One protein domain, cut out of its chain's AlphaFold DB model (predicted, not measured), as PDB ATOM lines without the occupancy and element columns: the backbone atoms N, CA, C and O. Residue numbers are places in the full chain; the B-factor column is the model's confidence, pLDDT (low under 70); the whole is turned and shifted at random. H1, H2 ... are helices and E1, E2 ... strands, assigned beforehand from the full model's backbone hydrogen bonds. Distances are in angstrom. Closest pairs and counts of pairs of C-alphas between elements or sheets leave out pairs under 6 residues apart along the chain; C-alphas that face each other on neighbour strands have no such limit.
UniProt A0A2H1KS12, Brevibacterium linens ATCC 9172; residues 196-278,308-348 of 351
ATOM      1  N   ILE A 196      30.449  -0.804  59.892       96.25
ATOM      2  CA  ILE A 196      30.567   0.191  58.827       96.25
ATOM      3  C   ILE A 196      31.811  -0.072  57.989       96.25
ATOM      4  O   ILE A 196      32.915  -0.233  58.514       96.25
ATOM      5  N   ILE A 197      31.640  -0.079  56.667       97.00
ATOM      6  CA  ILE A 197      32.751  -0.132  55.718       97.00
ATOM      7  C   ILE A 197      32.944   1.210  55.015       97.00
ATOM      8  O   ILE A 197      32.064   1.733  54.329       97.00
ATOM      9  N   PHE A 198      34.149   1.749  55.144       97.44
ATOM     10  CA  PHE A 198      34.655   2.856  54.356       97.44
ATOM     11  C   PHE A 198      35.316   2.303  53.097       97.44
ATOM     12  O   PHE A 198      36.427   1.769  53.116       97.44
ATOM     13  N   TRP A 199      34.621   2.429  51.975       95.88
ATOM     14  CA  TRP A 199      35.029   1.916  50.677       95.88
ATOM     15  C   TRP A 199      35.942   2.910  49.952       95.88
ATOM     16  O   TRP A 199      35.509   3.698  49.108       95.88
ATOM     17  N   GLY A 200      37.222   2.884  50.314       89.94
ATOM     18  CA  GLY A 200      38.276   3.742  49.776       89.94
ATOM     19  C   GLY A 200      38.619   3.459  48.313       89.94
ATOM     20  O   GLY A 200      38.825   4.384  47.528       89.94
ATOM     21  N   GLY A 201      38.686   2.181  47.923       86.25
ATOM     22  CA  GLY A 201      39.157   1.795  46.590       86.25
ATOM     23  C   GLY A 201      40.529   2.418  46.294       86.25
ATOM     24  O   GLY A 201      41.472   2.255  47.069       86.25
ATOM     25  N   ARG A 202      40.662   3.159  45.187       87.25
ATOM     26  CA  ARG A 202      41.895   3.910  44.887       87.25
ATOM     27  C   ARG A 202      41.873   5.295  45.537       87.25
ATOM     28  O   ARG A 202      41.123   6.161  45.101       87.25
ATOM     29  N   LEU A 203      42.758   5.506  46.513       90.06
ATOM     30  CA  LEU A 203      42.946   6.788  47.195       90.06
ATOM     31  C   LEU A 203      44.050   7.628  46.534       90.06
ATOM     32  O   LEU A 203      45.196   7.186  46.407       90.06
ATOM     33  N   ASP A 204      43.715   8.856  46.142       87.88
ATOM     34  CA  ASP A 204      44.643   9.814  45.533       87.88
ATOM     35  C   ASP A 204      45.325  10.721  46.583       87.88
ATOM     36  O   ASP A 204      45.125  10.577  47.789       87.88
ATOM     37  N   LYS A 205      46.155  11.676  46.144       88.12
ATOM     38  CA  LYS A 205      46.835  12.641  47.034       88.12
ATOM     39  C   LYS A 205      45.986  13.882  47.356       88.12
ATOM     40  O   LYS A 205      46.514  14.881  47.843       88.12
ATOM     41  N   SER A 206      44.692  13.875  47.032       89.75
ATOM     42  CA  SER A 206      43.839  15.059  47.135       89.75
ATOM     43  C   SER A 206      43.366  15.326  48.569       89.75
ATOM     44  O   SER A 206      43.469  14.491  49.472       89.75
ATOM     45  N   LYS A 207      42.765  16.506  48.775       90.62
ATOM     46  CA  LYS A 207      42.053  16.825  50.020       90.62
ATOM     47  C   LYS A 207      40.935  15.814  50.312       90.62
ATOM     48  O   LYS A 207      40.737  15.494  51.476       90.62
ATOM     49  N   LYS A 208      40.279  15.260  49.284       92.12
ATOM     50  CA  LYS A 208      39.185  14.288  49.449       92.12
ATOM     51  C   LYS A 208      39.657  13.025  50.166       92.12
ATOM     52  O   LYS A 208      38.949  12.542  51.037       92.12
ATOM     53  N   THR A 209      40.856  12.528  49.853       93.31
ATOM     54  CA  THR A 209      41.457  11.384  50.563       93.31
ATOM     55  C   THR A 209      41.661  11.682  52.038       93.31
ATOM     56  O   THR A 209      41.315  10.856  52.875       93.31
ATOM     57  N   ARG A 210      42.169  12.875  52.365       92.69
ATOM     58  CA  ARG A 210      42.380  13.274  53.763       92.69
ATOM     59  C   ARG A 210      41.060  13.383  54.523       92.69
ATOM     60  O   ARG A 210      40.954  12.832  55.606       92.69
ATOM     61  N   ASP A 211      40.062  14.040  53.936       95.00
ATOM     62  CA  ASP A 211      38.734  14.187  54.546       95.00
ATOM     63  C   ASP A 211      38.046  12.815  54.731       95.00
ATOM     64  O   ASP A 211      37.382  12.563  55.737       95.00
ATOM     65  N   PHE A 212      38.235  11.900  53.773       96.50
ATOM     66  CA  PHE A 212      37.707  10.540  53.841       96.50
ATOM     67  C   PHE A 212      38.356   9.725  54.966       96.50
ATOM     68  O   PHE A 212      37.641   9.150  55.779       96.50
ATOM     69  N   LEU A 213      39.690   9.705  55.052       95.94
ATOM     70  CA  LEU A 213      40.410   8.988  56.114       95.94
ATOM     71  C   LEU A 213      40.155   9.596  57.500       95.94
ATOM     72  O   LEU A 213      40.081   8.866  58.484       95.94
ATOM     73  N   GLU A 214      39.940  10.907  57.580       95.31
ATOM     74  CA  GLU A 214      39.515  11.558  58.820       95.31
ATOM     75  C   GLU A 214      38.118  11.097  59.261       95.31
ATOM     76  O   GLU A 214      37.890  10.844  60.441       95.31
ATOM     77  N   SER A 215      37.198  10.885  58.316       96.69
ATOM     78  CA  SER A 215      35.873  10.327  58.622       96.69
ATOM     79  C   SER A 215      35.960   8.893  59.169       96.69
ATOM     80  O   SER A 215      35.185   8.531  60.052       96.69
ATOM     81  N   VAL A 216      36.930   8.097  58.694       97.56
ATOM     82  CA  VAL A 216      37.224   6.759  59.246       97.56
ATOM     83  C   VAL A 216      37.660   6.872  60.707       97.56
ATOM     84  O   VAL A 216      37.145   6.148  61.557       97.56
ATOM     85  N   ARG A 217      38.585   7.796  61.005       96.00
ATOM     86  CA  ARG A 217      39.090   8.034  62.365       96.00
ATOM     87  C   ARG A 217      37.961   8.432  63.314       96.00
ATOM     88  O   ARG A 217      37.829   7.833  64.375       96.00
ATOM     89  N   ILE A 218      37.120   9.383  62.907       95.12
ATOM     90  CA  ILE A 218      35.973   9.849  63.702       95.12
ATOM     91  C   ILE A 218      35.014   8.692  64.012       95.12
ATOM     92  O   ILE A 218      34.587   8.542  65.155       95.12
ATOM     93  N   ALA A 219      34.699   7.850  63.022       95.31
ATOM     94  CA  ALA A 219      33.840   6.687  63.237       95.31
ATOM     95  C   ALA A 219      34.465   5.668  64.204       95.31
ATOM     96  O   ALA A 219      33.761   5.086  65.024       95.31
ATOM     97  N   ALA A 220      35.782   5.464  64.137       94.19
ATOM     98  CA  ALA A 220      36.485   4.552  65.036       94.19
ATOM     99  C   ALA A 220      36.511   5.070  66.484       94.19
ATOM    100  O   ALA A 220      36.333   4.298  67.424       94.19
ATOM    101  N   GLU A 221      36.695   6.379  66.662       94.00
ATOM    102  CA  GLU A 221      36.736   7.039  67.973       94.00
ATOM    103  C   GLU A 221      35.373   7.123  68.656       94.00
ATOM    104  O   GLU A 221      35.313   7.112  69.885       94.00
ATOM    105  N   ALA A 222      34.282   7.158  67.886       93.56
ATOM    106  CA  ALA A 222      32.929   7.117  68.435       93.56
ATOM    107  C   ALA A 222      32.676   5.846  69.262       93.56
ATOM    108  O   ALA A 222      31.898   5.874  70.214       93.56
ATOM    109  N   GLY A 223      33.348   4.738  68.927       90.62
ATOM    110  CA  GLY A 223      33.306   3.532  69.745       90.62
ATOM    111  C   GLY A 223      31.926   2.868  69.806       90.62
ATOM    112  O   GLY A 223      31.692   2.069  70.712       90.62
ATOM    113  N   ASP A 224      31.048   3.127  68.832       93.31
ATOM    114  CA  ASP A 224      29.721   2.514  68.687       93.31
ATOM    115  C   ASP A 224      29.651   1.454  67.566       93.31
ATOM    116  O   ASP A 224      28.879   0.500  67.672       93.31
ATOM    117  N   LYS A 225      30.523   1.531  66.547       93.56
ATOM    118  CA  LYS A 225      30.564   0.615  65.387       93.56
ATOM    119  C   LYS A 225      31.877  -0.145  65.218       93.56
ATOM    120  O   LYS A 225      32.921   0.337  65.648       93.56
ATOM    121  N   ASP A 226      31.822  -1.295  64.555       93.50
ATOM    122  CA  ASP A 226      33.010  -1.984  64.037       93.50
ATOM    123  C   ASP A 226      33.401  -1.356  62.691       93.50
ATOM    124  O   ASP A 226      32.632  -1.400  61.726       93.50
ATOM    125  N   VAL A 227      34.582  -0.738  62.623       96.25
ATOM    126  CA  VAL A 227      34.996   0.077  61.471       96.25
ATOM    127  C   VAL A 227      35.968  -0.687  60.579       96.25
ATOM    128  O   VAL A 227      37.024  -1.138  61.023       96.25
ATOM    129  N   THR A 228      35.632  -0.790  59.293       96.94
ATOM    130  CA  THR A 228      36.501  -1.369  58.259       96.94
ATOM    131  C   THR A 228      36.857  -0.329  57.203       96.94
ATOM    132  O   THR A 228      35.977   0.320  56.648       96.94
ATOM    133  N   LEU A 229      38.137  -0.192  56.865       97.56
ATOM    134  CA  LEU A 229      38.622   0.587  55.726       97.56
ATOM    135  C   LEU A 229      39.053  -0.360  54.604       97.56
ATOM    136  O   LEU A 229      39.987  -1.143  54.769       97.56
ATOM    137  N   PHE A 230      38.416  -0.246  53.442       96.31
ATOM    138  CA  PHE A 230      38.757  -1.022  52.255       96.31
ATOM    139  C   PHE A 230      39.491  -0.190  51.206       96.31
ATOM    140  O   PHE A 230      38.973   0.815  50.722       96.31
ATOM    141  N   VAL A 231      40.686  -0.619  50.804       94.25
ATOM    142  CA  VAL A 231      41.553   0.112  49.865       94.25
ATOM    143  C   VAL A 231      42.143  -0.804  48.794       94.25
ATOM    144  O   VAL A 231      42.289  -2.009  48.975       94.25
ATOM    145  N   ALA A 232      42.517  -0.232  47.656       91.88
ATOM    146  CA  ALA A 232      43.332  -0.895  46.647       91.88
ATOM    147  C   ALA A 232      44.799  -0.932  47.090       91.88
ATOM    148  O   ALA A 232      45.292   0.030  47.680       91.88
ATOM    149  N   HIS A 233      45.525  -1.994  46.741       89.62
ATOM    150  CA  HIS A 233      46.943  -2.152  47.076       89.62
ATOM    151  C   HIS A 233      47.815  -1.000  46.563       89.62
ATOM    152  O   HIS A 233      48.769  -0.602  47.236       89.62
ATOM    153  N   SER A 234      47.434  -0.384  45.440       88.62
ATOM    154  CA  SER A 234      48.066   0.827  44.912       88.62
ATOM    155  C   SER A 234      48.223   1.967  45.934       88.62
ATOM    156  O   SER A 234      49.114   2.802  45.760       88.62
ATOM    157  N   VAL A 235      47.420   2.009  47.013       90.88
ATOM    158  CA  VAL A 235      47.545   3.003  48.103       90.88
ATOM    159  C   VAL A 235      48.929   3.002  48.757       90.88
ATOM    160  O   VAL A 235      49.372   4.044  49.232       90.88
ATOM    161  N   LYS A 236      49.660   1.880  48.715       90.62
ATOM    162  CA  LYS A 236      51.022   1.770  49.260       90.62
ATOM    163  C   LYS A 236      51.990   2.800  48.660       90.62
ATOM    164  O   LYS A 236      52.926   3.213  49.334       90.62
ATOM    165  N   SER A 237      51.753   3.230  47.417       90.00
ATOM    166  CA  SER A 237      52.543   4.269  46.731       90.00
ATOM    167  C   SER A 237      52.211   5.705  47.174       90.00
ATOM    168  O   SER A 237      52.894   6.657  46.794       90.00
ATOM    169  N   ASN A 238      51.158   5.886  47.974       91.69
ATOM    170  CA  ASN A 238      50.709   7.168  48.498       91.69
ATOM    171  C   ASN A 238      51.124   7.302  49.970       91.69
ATOM    172  O   ASN A 238      50.358   6.982  50.878       91.69
ATOM    173  N   GLU A 239      52.346   7.788  50.201       92.44
ATOM    174  CA  GLU A 239      52.932   7.912  51.545       92.44
ATOM    175  C   GLU A 239      52.054   8.710  52.517       92.44
ATOM    176  O   GLU A 239      51.898   8.314  53.668       92.44
ATOM    177  N   ALA A 240      51.411   9.784  52.045       90.31
ATOM    178  CA  ALA A 240      50.535  10.610  52.874       90.31
ATOM    179  C   ALA A 240      49.288   9.845  53.352       90.31
ATOM    180  O   ALA A 240      48.904   9.961  54.515       90.31
ATOM    181  N   ALA A 241      48.671   9.044  52.476       92.50
ATOM    182  CA  ALA A 241      47.546   8.192  52.858       92.50
ATOM    183  C   ALA A 241      47.998   7.059  53.791       92.50
ATOM    184  O   ALA A 241      47.337   6.793  54.790       92.50
ATOM    185  N   MET A 242      49.146   6.433  53.516       94.06
ATOM    186  CA  MET A 242      49.702   5.377  54.371       94.06
ATOM    187  C   MET A 242      50.019   5.872  55.782       94.06
ATOM    188  O   MET A 242      49.771   5.154  56.747       94.06
ATOM    189  N   GLU A 243      50.527   7.095  55.915       92.06
ATOM    190  CA  GLU A 243      50.785   7.711  57.214       92.06
ATOM    191  C   GLU A 243      49.494   7.924  58.015       92.06
ATOM    192  O   GLU A 243      49.465   7.682  59.217       92.06
ATOM    193  N   GLN A 244      48.401   8.316  57.356       92.50
ATOM    194  CA  GLN A 244      47.094   8.427  58.008       92.50
ATOM    195  C   GLN A 244      46.515   7.057  58.374       92.50
ATOM    196  O   GLN A 244      46.044   6.885  59.492       92.50
ATOM    197  N   ILE A 245      46.610   6.065  57.482       93.81
ATOM    198  CA  ILE A 245      46.131   4.699  57.742       93.81
ATOM    199  C   ILE A 245      46.851   4.087  58.949       93.81
ATOM    200  O   ILE A 245      46.204   3.493  59.806       93.81
ATOM    201  N   ARG A 246      48.170   4.279  59.076       91.69
ATOM    202  CA  ARG A 246      48.942   3.806  60.242       91.69
ATOM    203  C   ARG A 246      48.485   4.436  61.560       91.69
ATOM    204  O   ARG A 246      48.621   3.804  62.601       91.69
ATOM    205  N   LYS A 247      47.943   5.656  61.518       91.62
ATOM    206  CA  LYS A 247      47.431   6.374  62.695       91.62
ATOM    207  C   LYS A 247      46.029   5.944  63.118       91.62
ATOM    208  O   LYS A 247      45.632   6.288  64.223       91.62
ATOM    209  N   LEU A 248      45.300   5.191  62.290       90.25
ATOM    210  CA  LEU A 248      43.968   4.683  62.646       90.25
ATOM    211  C   LEU A 248      44.011   3.669  63.805       90.25
ATOM    212  O   LEU A 248      43.000   3.464  64.466       90.25
ATOM    213  N   GLY A 249      45.177   3.076  64.086       84.44
ATOM    214  CA  GLY A 249      45.366   2.162  65.211       84.44
ATOM    215  C   GLY A 249      44.697   0.800  65.010       84.44
ATOM    216  O   GLY A 249      44.346   0.415  63.898       84.44
ATOM    217  N   LEU A 250      44.558   0.044  66.103       84.31
ATOM    218  CA  LEU A 250      44.018  -1.325  66.092       84.31
ATOM    219  C   LEU A 250      42.482  -1.385  66.121       84.31
ATOM    220  O   LEU A 250      41.917  -2.463  65.972       84.31
ATOM    221  N   SER A 251      41.802  -0.250  66.311       85.69
ATOM    222  CA  SER A 251      40.335  -0.163  66.329       85.69
ATOM    223  C   SER A 251      39.704  -0.167  64.932       85.69
ATOM    224  O   SER A 251      38.482  -0.252  64.820       85.69
ATOM    225  N   VAL A 252      40.514  -0.090  63.869       95.19
ATOM    226  CA  VAL A 252      40.058  -0.126  62.476       95.19
ATOM    227  C   VAL A 252      40.631  -1.345  61.768       95.19
ATOM    228  O   VAL A 252      41.848  -1.505  61.656       95.19
ATOM    229  N   SER A 253      39.754  -2.176  61.207       94.94
ATOM    230  CA  SER A 253      40.162  -3.253  60.305       94.94
ATOM    231  C   SER A 253      40.502  -2.672  58.932       94.94
ATOM    232  O   SER A 253      39.669  -2.021  58.306       94.94
ATOM    233  N   VAL A 254      41.722  -2.880  58.439       94.94
ATOM    234  CA  VAL A 254      42.136  -2.393  57.114       94.94
ATOM    235  C   VAL A 254      42.255  -3.571  56.154       94.94
ATOM    236  O   VAL A 254      43.135  -4.417  56.297       94.94
ATOM    237  N   VAL A 255      41.394  -3.596  55.138       94.25
ATOM    238  CA  VAL A 255      41.388  -4.617  54.086       94.25
ATOM    239  C   VAL A 255      41.963  -4.015  52.809       94.25
ATOM    240  O   VAL A 255      41.460  -3.018  52.289       94.25
ATOM    241  N   ALA A 256      43.016  -4.629  52.273       91.38
ATOM    242  CA  ALA A 256      43.634  -4.202  51.024       91.38
ATOM    243  C   ALA A 256      43.383  -5.222  49.907       91.38
ATOM    244  O   ALA A 256      43.816  -6.371  49.991       91.38
ATOM    245  N   ARG A 257      42.739  -4.796  48.816       90.00
ATOM    246  CA  ARG A 257      42.601  -5.607  47.601       90.00
ATOM    247  C   ARG A 257      43.865  -5.485  46.757       90.00
ATOM    248  O   ARG A 257      44.162  -4.405  46.248       90.00
ATOM    249  N   ASN A 258      44.570  -6.596  46.559       80.75
ATOM    250  CA  ASN A 258      45.662  -6.667  45.589       80.75
ATOM    251  C   ASN A 258      45.150  -6.313  44.180       80.75
ATOM    252  O   ASN A 258      44.025  -6.683  43.837       80.75
ATOM    253  N   ASP A 259      45.943  -5.616  43.362       67.75
ATOM    254  CA  ASP A 259      45.580  -5.203  41.990       67.75
ATOM    255  C   ASP A 259      45.566  -6.403  41.004       67.75
ATOM    256  O   ASP A 259      45.969  -6.294  39.852       67.75
ATOM    257  N   TYR A 260      45.102  -7.570  41.458       65.25
ATOM    258  CA  TYR A 260      44.935  -8.776  40.657       65.25
ATOM    259  C   TYR A 260      43.730  -8.634  39.714       65.25
ATOM    260  O   TYR A 260      42.710  -8.016  40.065       65.25
ATOM    261  N   GLU A 261      43.838  -9.213  38.517       69.06
ATOM    262  CA  GLU A 261      42.710  -9.328  37.596       69.06
ATOM    263  C   GLU A 261      41.673 -10.295  38.165       69.06
ATOM    264  O   GLU A 261      41.999 -11.400  38.576       69.06
ATOM    265  N   MET A 262      40.405  -9.883  38.207       78.81
ATOM    266  CA  MET A 262      39.333 -10.774  38.654       78.81
ATOM    267  C   MET A 262      39.321 -12.054  37.817       78.81
ATOM    268  O   MET A 262      39.457 -11.996  36.594       78.81
ATOM    269  N   ALA A 263      39.103 -13.194  38.471       78.44
ATOM    270  CA  ALA A 263      38.861 -14.442  37.766       78.44
ATOM    271  C   ALA A 263      37.566 -14.312  36.948       78.44
ATOM    272  O   ALA A 263      36.481 -14.106  37.497       78.44
ATOM    273  N   MET A 264      37.704 -14.415  35.629       81.50
ATOM    274  CA  MET A 264      36.616 -14.267  34.667       81.50
ATOM    275  C   MET A 264      36.536 -15.512  33.795       81.50
ATOM    276  O   MET A 264      37.560 -16.023  33.332       81.50
ATOM    277  N   THR A 265      35.318 -15.960  33.524       84.81
ATOM    278  CA  THR A 265      35.049 -16.910  32.446       84.81
ATOM    279  C   THR A 265      35.317 -16.258  31.088       84.81
ATOM    280  O   THR A 265      35.368 -15.031  30.954       84.81
ATOM    281  N   THR A 266      35.450 -17.073  30.041       80.50
ATOM    282  CA  THR A 266      35.597 -16.572  28.670       80.50
ATOM    283  C   THR A 266      34.438 -15.650  28.286       80.50
ATOM    284  O   THR A 266      34.683 -14.574  27.745       80.50
ATOM    285  N   ALA A 267      33.198 -16.018  28.631       80.44
ATOM    286  CA  ALA A 267      32.006 -15.219  28.350       80.44
ATOM    287  C   ALA A 267      32.032 -13.857  29.065       80.44
ATOM    288  O   ALA A 267      31.767 -12.834  28.441       80.44
ATOM    289  N   GLU A 268      32.429 -13.818  30.340       83.50
ATOM    290  CA  GLU A 268      32.564 -12.567  31.103       83.50
ATOM    291  C   GLU A 268      33.671 -11.668  30.544       83.50
ATOM    292  O   GLU A 268      33.497 -10.453  30.459       83.50
ATOM    293  N   ARG A 269      34.792 -12.252  30.101       80.06
ATOM    294  CA  ARG A 269      35.870 -11.498  29.446       80.06
ATOM    295  C   ARG A 269      35.389 -10.870  28.132       80.06
ATOM    296  O   ARG A 269      35.647  -9.693  27.902       80.06
ATOM    297  N   HIS A 270      34.637 -11.622  27.322       76.50
ATOM    298  CA  HIS A 270      34.029 -11.125  26.081       76.50
ATOM    299  C   HIS A 270      32.992 -10.025  26.345       76.50
ATOM    300  O   HIS A 270      32.961  -9.021  25.638       76.50
ATOM    301  N   ALA A 271      32.163 -10.192  27.378       78.06
ATOM    302  CA  ALA A 271      31.164  -9.207  27.781       78.06
ATOM    303  C   ALA A 271      31.801  -7.903  28.286       78.06
ATOM    304  O   ALA A 271      31.323  -6.813  27.967       78.06
ATOM    305  N   ARG A 272      32.896  -8.007  29.050       73.25
ATOM    306  CA  ARG A 272      33.621  -6.861  29.611       73.25
ATOM    307  C   ARG A 272      34.429  -6.101  28.561       73.25
ATOM    308  O   ARG A 272      34.514  -4.876  28.655       73.25
ATOM    309  N   ASN A 273      35.026  -6.801  27.597       72.06
ATOM    310  CA  ASN A 273      35.800  -6.186  26.522       72.06
ATOM    311  C   ASN A 273      35.558  -6.891  25.170       72.06
ATOM    312  O   ASN A 273      36.298  -7.806  24.798       72.06
ATOM    313  N   PRO A 274      34.529  -6.469  24.410       61.06
ATOM    314  CA  PRO A 274      34.163  -7.108  23.143       61.06
ATOM    315  C   PRO A 274      35.250  -7.029  22.059       61.06
ATOM    316  O   PRO A 274      35.229  -7.827  21.125       61.06
ATOM    317  N   GLU A 275      36.186  -6.079  22.159       53.78
ATOM    318  CA  GLU A 275      37.251  -5.880  21.164       53.78
ATOM    319  C   GLU A 275      38.446  -6.831  21.388       53.78
ATOM    320  O   GLU A 275      38.922  -7.429  20.425       53.78
ATOM    321  N   GLU A 276      38.851  -7.083  22.641       48.62
ATOM    322  CA  GLU A 276      39.926  -8.042  22.996       48.62
ATOM    323  C   GLU A 276      39.561  -9.505  22.685       48.62
ATOM    324  O   GLU A 276      40.418 -10.331  22.378       48.62
ATOM    325  N   ALA A 277      38.272  -9.840  22.721       46.84
ATOM    326  CA  ALA A 277      37.750 -11.166  22.393       46.84
ATOM    327  C   ALA A 277      37.982 -11.598  20.933       46.84
ATOM    328  O   ALA A 277      38.026 -12.789  20.623       46.84
ATOM    329  N   SER A 278      38.118 -10.629  20.026       43.19
ATOM    330  CA  SER A 278      38.259 -10.884  18.591       43.19
ATOM    331  C   SER A 278      39.682 -11.271  18.163       43.19
ATOM    332  O   SER A 278      39.879 -11.717  17.034       43.19
ATOM    333  N   LEU A 308      23.549  -9.109  30.190       55.06
ATOM    334  CA  LEU A 308      24.937  -8.654  30.294       55.06
ATOM    335  C   LEU A 308      25.251  -8.134  31.706       55.06
ATOM    336  O   LEU A 308      26.301  -8.468  32.261       55.06
ATOM    337  N   ASP A 309      24.328  -7.374  32.304       62.03
ATOM    338  CA  ASP A 309      24.430  -6.912  33.691       62.03
ATOM    339  C   ASP A 309      24.347  -8.085  34.676       62.03
ATOM    340  O   ASP A 309      25.114  -8.120  35.638       62.03
ATOM    341  N   SER A 310      23.502  -9.089  34.413       65.00
ATOM    342  CA  SER A 310      23.432 -10.317  35.219       65.00
ATOM    343  C   SER A 310      24.736 -11.128  35.159       65.00
ATOM    344  O   SER A 310      25.269 -11.515  36.202       65.00
ATOM    345  N   LEU A 311      25.308 -11.318  33.962       70.12
ATOM    346  CA  LEU A 311      26.563 -12.055  33.777       70.12
ATOM    347  C   LEU A 311      27.740 -11.381  34.500       70.12
ATOM    348  O   LEU A 311      28.542 -12.050  35.152       70.12
ATOM    349  N   LEU A 312      27.853 -10.053  34.405       78.69
ATOM    350  CA  LEU A 312      28.914  -9.308  35.088       78.69
ATOM    351  C   LEU A 312      28.649  -9.168  36.595       78.69
ATOM    352  O   LEU A 312      29.609  -9.107  37.364       78.69
ATOM    353  N   SER A 313      27.390  -9.162  37.043       82.00
ATOM    354  CA  SER A 313      27.042  -9.130  38.470       82.00
ATOM    355  C   SER A 313      27.573 -10.355  39.217       82.00
ATOM    356  O   SER A 313      28.202 -10.206  40.264       82.00
ATOM    357  N   GLU A 314      27.445 -11.560  38.650       84.88
ATOM    358  CA  GLU A 314      28.006 -12.770  39.270       84.88
ATOM    359  C   GLU A 314      29.539 -12.722  39.368       84.88
ATOM    360  O   GLU A 314      30.122 -13.175  40.355       84.88
ATOM    361  N   MET A 315      30.217 -12.098  38.400       87.56
ATOM    362  CA  MET A 315      31.656 -11.832  38.495       87.56
ATOM    363  C   MET A 315      31.990 -10.909  39.679       87.56
ATOM    364  O   MET A 315      32.897 -11.224  40.455       87.56
ATOM    365  N   TYR A 316      31.267  -9.796  39.852       88.62
ATOM    366  CA  TYR A 316      31.474  -8.884  40.985       88.62
ATOM    367  C   TYR A 316      31.157  -9.544  42.330       88.62
ATOM    368  O   TYR A 316      31.907  -9.353  43.288       88.62
ATOM    369  N   LYS A 317      30.123 -10.386  42.392       89.38
ATOM    370  CA  LYS A 317      29.760 -11.166  43.580       89.38
ATOM    371  C   LYS A 317      30.860 -12.142  43.991       89.38
ATOM    372  O   LYS A 317      31.219 -12.204  45.168       89.38
ATOM    373  N   ARG A 318      31.446 -12.875  43.037       89.44
ATOM    374  CA  ARG A 318      32.579 -13.781  43.312       89.44
ATOM    375  C   ARG A 318      33.809 -13.017  43.781       89.44
ATOM    376  O   ARG A 318      34.478 -13.454  44.715       89.44
ATOM    377  N   GLU A 319      34.096 -11.870  43.170       89.19
ATOM    378  CA  GLU A 319      35.206 -11.024  43.604       89.19
ATOM    379  C   GLU A 319      34.972 -10.453  45.007       89.19
ATOM    380  O   GLU A 319      35.902 -10.428  45.813       89.19
ATOM    381  N   TYR A 320      33.743 -10.041  45.323       91.44
ATOM    382  CA  TYR A 320      33.375  -9.599  46.664       91.44
ATOM    383  C   TYR A 320      33.620 -10.717  47.677       91.44
ATOM    384  O   TYR A 320      34.375 -10.521  48.630       91.44
ATOM    385  N   ARG A 321      33.083 -11.916  47.414       90.56
ATOM    386  CA  ARG A 321      33.256 -13.087  48.283       90.56
ATOM    387  C   ARG A 321      34.722 -13.487  48.442       90.56
ATOM    388  O   ARG A 321      35.138 -13.882  49.523       90.56
ATOM    389  N   ARG A 322      35.549 -13.326  47.409       89.25
ATOM    390  CA  ARG A 322      36.998 -13.565  47.501       89.25
ATOM    391  C   ARG A 322      37.695 -12.596  48.465       89.25
ATOM    392  O   ARG A 322      38.679 -12.974  49.092       89.25
ATOM    393  N   VAL A 323      37.241 -11.345  48.536       89.75
ATOM    394  CA  VAL A 323      37.850 -10.303  49.382       89.75
ATOM    395  C   VAL A 323      37.288 -10.323  50.806       89.75
ATOM    396  O   VAL A 323      38.048 -10.140  51.752       89.75
ATOM    397  N   PHE A 324      35.981 -10.540  50.960       90.69
ATOM    398  CA  PHE A 324      35.254 -10.359  52.221       90.69
ATOM    399  C   PHE A 324      34.610 -11.642  52.769       90.69
ATOM    400  O   PHE A 324      34.029 -11.617  53.857       90.69
ATOM    401  N   GLY A 325      34.708 -12.766  52.056       88.88
ATOM    402  CA  GLY A 325      33.962 -13.979  52.384       88.88
ATOM    403  C   GLY A 325      32.460 -13.716  52.342       88.88
ATOM    404  O   GLY A 325      31.962 -13.039  51.444       88.88
ATOM    405  N   ASP A 326      31.760 -14.208  53.357       85.88
ATOM    406  CA  ASP A 326      30.322 -13.997  53.544       85.88
ATOM    407  C   ASP A 326      30.016 -12.789  54.450       85.88
ATOM    408  O   ASP A 326      28.907 -12.635  54.962       85.88
ATOM    409  N   SER A 327      31.005 -11.912  54.670       88.81
ATOM    410  CA  SER A 327      30.805 -10.696  55.462       88.81
ATOM    411  C   SER A 327      29.790  -9.776  54.795       88.81
ATOM    412  O   SER A 327      29.775  -9.625  53.580       88.81
ATOM    413  N   GLN A 328      28.985  -9.114  55.617       90.00
ATOM    414  CA  GLN A 328      28.093  -8.033  55.213       90.00
ATOM    415  C   GLN A 328      28.255  -6.860  56.185       90.00
ATOM    416  O   GLN A 328      28.688  -7.054  57.333       90.00
ATOM    417  N   PHE A 329      27.925  -5.656  55.721       93.06
ATOM    418  CA  PHE A 329      28.054  -4.414  56.482       93.06
ATOM    419  C   PHE A 329      26.707  -3.699  56.599       93.06
ATOM    420  O   PHE A 329      25.954  -3.610  55.628       93.06
ATOM    421  N   ASP A 330      26.419  -3.176  57.790       94.19
ATOM    422  CA  ASP A 330      25.177  -2.445  58.070       94.19
ATOM    423  C   ASP A 330      25.217  -1.046  57.430       94.19
ATOM    424  O   ASP A 330      24.214  -0.531  56.937       94.19
ATOM    425  N   GLU A 331      26.409  -0.446  57.369       95.25
ATOM    426  CA  GLU A 331      26.648   0.850  56.744       95.25
ATOM    427  C   GLU A 331      27.806   0.797  55.745       95.25
ATOM    428  O   GLU A 331      28.806   0.104  55.929       95.25
ATOM    429  N   LEU A 332      27.688   1.592  54.680       95.69
ATOM    430  CA  LEU A 332      28.707   1.710  53.641       95.69
ATOM    431  C   LEU A 332      28.903   3.174  53.266       95.69
ATOM    432  O   LEU A 332      27.948   3.854  52.881       95.69
ATOM    433  N   VAL A 333      30.152   3.632  53.341       96.12
ATOM    434  CA  VAL A 333      30.580   4.989  52.982       96.12
ATOM    435  C   VAL A 333      31.597   4.892  51.855       96.12
ATOM    436  O   VAL A 333      32.708   4.412  52.053       96.12
ATOM    437  N   MET A 334      31.242   5.349  50.655       94.31
ATOM    438  CA  MET A 334      32.155   5.299  49.510       94.31
ATOM    439  C   MET A 334      33.049   6.523  49.395       94.31
ATOM    440  O   MET A 334      32.617   7.655  49.613       94.31
ATOM    441  N   PHE A 335      34.275   6.294  48.923       94.12
ATOM    442  CA  PHE A 335      35.166   7.366  48.513       94.12
ATOM    443  C   PHE A 335      34.547   8.207  47.379       94.12
ATOM    444  O   PHE A 335      34.089   7.651  46.367       94.12
ATOM    445  N   PRO A 336      34.543   9.549  47.493       88.31
ATOM    446  CA  PRO A 336      33.999  10.412  46.453       88.31
ATOM    447  C   PRO A 336      34.731  10.238  45.117       88.31
ATOM    448  O   PRO A 336      35.933  10.461  45.016       88.31
ATOM    449  N   GLY A 337      33.987   9.909  44.059       82.50
ATOM    450  CA  GLY A 337      34.562   9.689  42.726       82.50
ATOM    451  C   GLY A 337      35.033   8.255  42.467       82.50
ATOM    452  O   GLY A 337      35.746   8.026  41.491       82.50
ATOM    453  N   ALA A 338      34.617   7.289  43.294       85.06
ATOM    454  CA  ALA A 338      34.820   5.868  43.029       85.06
ATOM    455  C   ALA A 338      34.396   5.491  41.592       85.06
ATOM    456  O   ALA A 338      33.314   5.864  41.120       85.06
ATOM    457  N   SER A 339      35.264   4.752  40.894       85.31
ATOM    458  CA  SER A 339      34.996   4.279  39.532       85.31
ATOM    459  C   SER A 339      33.825   3.290  39.496       85.31
ATOM    460  O   SER A 339      33.442   2.724  40.520       85.31
ATOM    461  N   HIS A 340      33.273   3.049  38.303       84.31
ATOM    462  CA  HIS A 340      32.170   2.099  38.114       84.31
ATOM    463  C   HIS A 340      32.492   0.704  38.674       84.31
ATOM    464  O   HIS A 340      31.660   0.103  39.340       84.31
ATOM    465  N   PHE A 341      33.737   0.249  38.501       86.06
ATOM    466  CA  PHE A 341      34.232  -0.998  39.081       86.06
ATOM    467  C   PHE A 341      34.037  -1.064  40.605       86.06
ATOM    468  O   PHE A 341      33.484  -2.035  41.112       86.06
ATOM    469  N   TRP A 342      34.466  -0.030  41.336       88.31
ATOM    470  CA  TRP A 342      34.367  -0.013  42.799       88.31
ATOM    471  C   TRP A 342      32.919   0.071  43.272       88.31
ATOM    472  O   TRP A 342      32.603  -0.506  44.305       88.31
ATOM    473  N   LYS A 343      32.057   0.753  42.510       88.81
ATOM    474  CA  LYS A 343      30.618   0.837  42.783       88.81
ATOM    475  C   LYS A 343      29.941  -0.523  42.640       88.81
ATOM    476  O   LYS A 343      29.292  -0.953  43.580       88.81
ATOM    477  N   LYS A 344      30.168  -1.221  41.521       88.31
ATOM    478  CA  LYS A 344      29.620  -2.565  41.280       88.31
ATOM    479  C   LYS A 344      30.089  -3.578  42.321       88.31
ATOM    480  O   LYS A 344      29.299  -4.363  42.818       88.31
ATOM    481  N   LEU A 345      31.359  -3.521  42.726       89.44
ATOM    482  CA  LEU A 345      31.858  -4.393  43.791       89.44
ATOM    483  C   LEU A 345      31.228  -4.070  45.165       89.44
ATOM    484  O   LEU A 345      30.997  -4.983  45.953       89.44
ATOM    485  N   ALA A 346      30.929  -2.797  45.443       91.31
ATOM    486  CA  ALA A 346      30.297  -2.348  46.687       91.31
ATOM    487  C   ALA A 346      28.805  -2.718  46.799       91.31
ATOM    488  O   ALA A 346      28.287  -2.774  47.913       91.31
ATOM    489  N   GLU A 347      28.116  -2.992  45.685       90.00
ATOM    490  CA  GLU A 347      26.705  -3.426  45.680       90.00
ATOM    491  C   GLU A 347      26.497  -4.728  46.473       90.00
ATOM    492  O   GLU A 347      25.426  -4.940  47.029       90.00
ATOM    493  N   HIS A 348      27.533  -5.561  46.595       89.88
ATOM    494  CA  HIS A 348      27.488  -6.832  47.324       89.88
ATOM    495  C   HIS A 348      27.868  -6.722  48.810       89.88
ATOM    496  O   HIS A 348      27.930  -7.741  49.495       89.88
TER     497      HIS A 348
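AT A GLANCE: This is residues 196 to 278 and 308 to 348 of the 351 residues of a protein of Brevibacterium linens ATCC 9172 (UniProt A0A2H1KS12). A small parallel sheet of four strands has H1 over one face and H6 over the opposite face; H3 is side by side with H1. H5 reaches away from the sheet past H6 to H4, which stands crosswise at its far end, and this arm adds to the length. The printed part has 124 residues, with six named helices and four named strands in the order E1 H1 E2 H2 H3 E3 H4 H5 E4 H6; the sheet runs E3 E2 E1 E4, and the class is mixed, helices and strands. The whole is compact, with a radius of gyration of the C-alphas of 15.8 A, yet elongated in outline, spanning 50 by 29 by 20 A.

HOW THE PARTS SIT: E1, residues 196 to 201, and E2, residues 226 to 232, are parallel neighbours at 10 degrees, with N 198 and O 228 2.8 A apart. H1, residues 207 to 222, runs along the strands over E2 and E1, at a height over the sheet of 9.5 A; E1, H1 and E2 form a strand-helix-strand unit, two parallel neighbour strands joined through a helix, with a right-handed crossover. H2, residues 233 to 237, and H3, residues 239 to 247, touch only at the corner, and only just, with 3 pairs of C-alphas within 8 A, the closest those of Lys 236 and Met 242, 6.4 A. They join E2 to E3, residues 252 to 257, in a second such unit, also right-handed; N 255 and O 229 are 2.9 A apart. H2 and H3 only graze the sheet. H1, with residues 209 to 213 alone, touches H3 at a shallow tilt of 5 degrees, the same way; the closest C-alphas, of Leu 213 and Gln 244, are 7.0 A apart. H4, residues 266 to 272, is not on the sheet. It touches H5, residues 308 to 324, about perpendicular at 78 degrees, the closest C-alphas being those of Glu 268 and Leu 312, 6.3 A. H5 only grazes the sheet with residues 322 to 324. E4, residues 331 to 334, is the edge strand beside E1, parallel, with N 199 and O 333 2.8 A apart. H6, residues 340 to 346, runs along E1 at a height over the sheet of 9.1 A, on the opposite face from H1. H6 touches residues 313 to 320 of H5 at a steep tilt of 56 degrees, the same way; the C-alphas of Tyr 316 and Leu 345 are closest, 5.3 A. Every O i to N i+4 pair is within hydrogen-bond range in H1, H3, H4 and H6; H5 has 12 of 13, and H2 0 of 1 but 2 of 2 O i to N i+3 pairs.

IN THESE COORDINATES: E1 begins at C-alpha 196 (30.567, 0.191, 58.827). H1 measures 22.7 A, E2 20.3 A, E3 16.1 A and H5 24.3 A from first to last C-alpha. H6 ends at C-alpha 346 (30.297, -2.348, 46.687).

THE WHOLE: The two C-alphas farthest apart are those of Gly 223 and Ser 278, 53.4 A. Residues 279 to 307 are not printed, and C-alphas 278 and 308 are 17.9 A apart across the cut. Of the links that are printed whole, none is long. The mean pLDDT of the printed part is 86.9; residues 259 to 261, 274 to 278 and 308 to 310 are under 70.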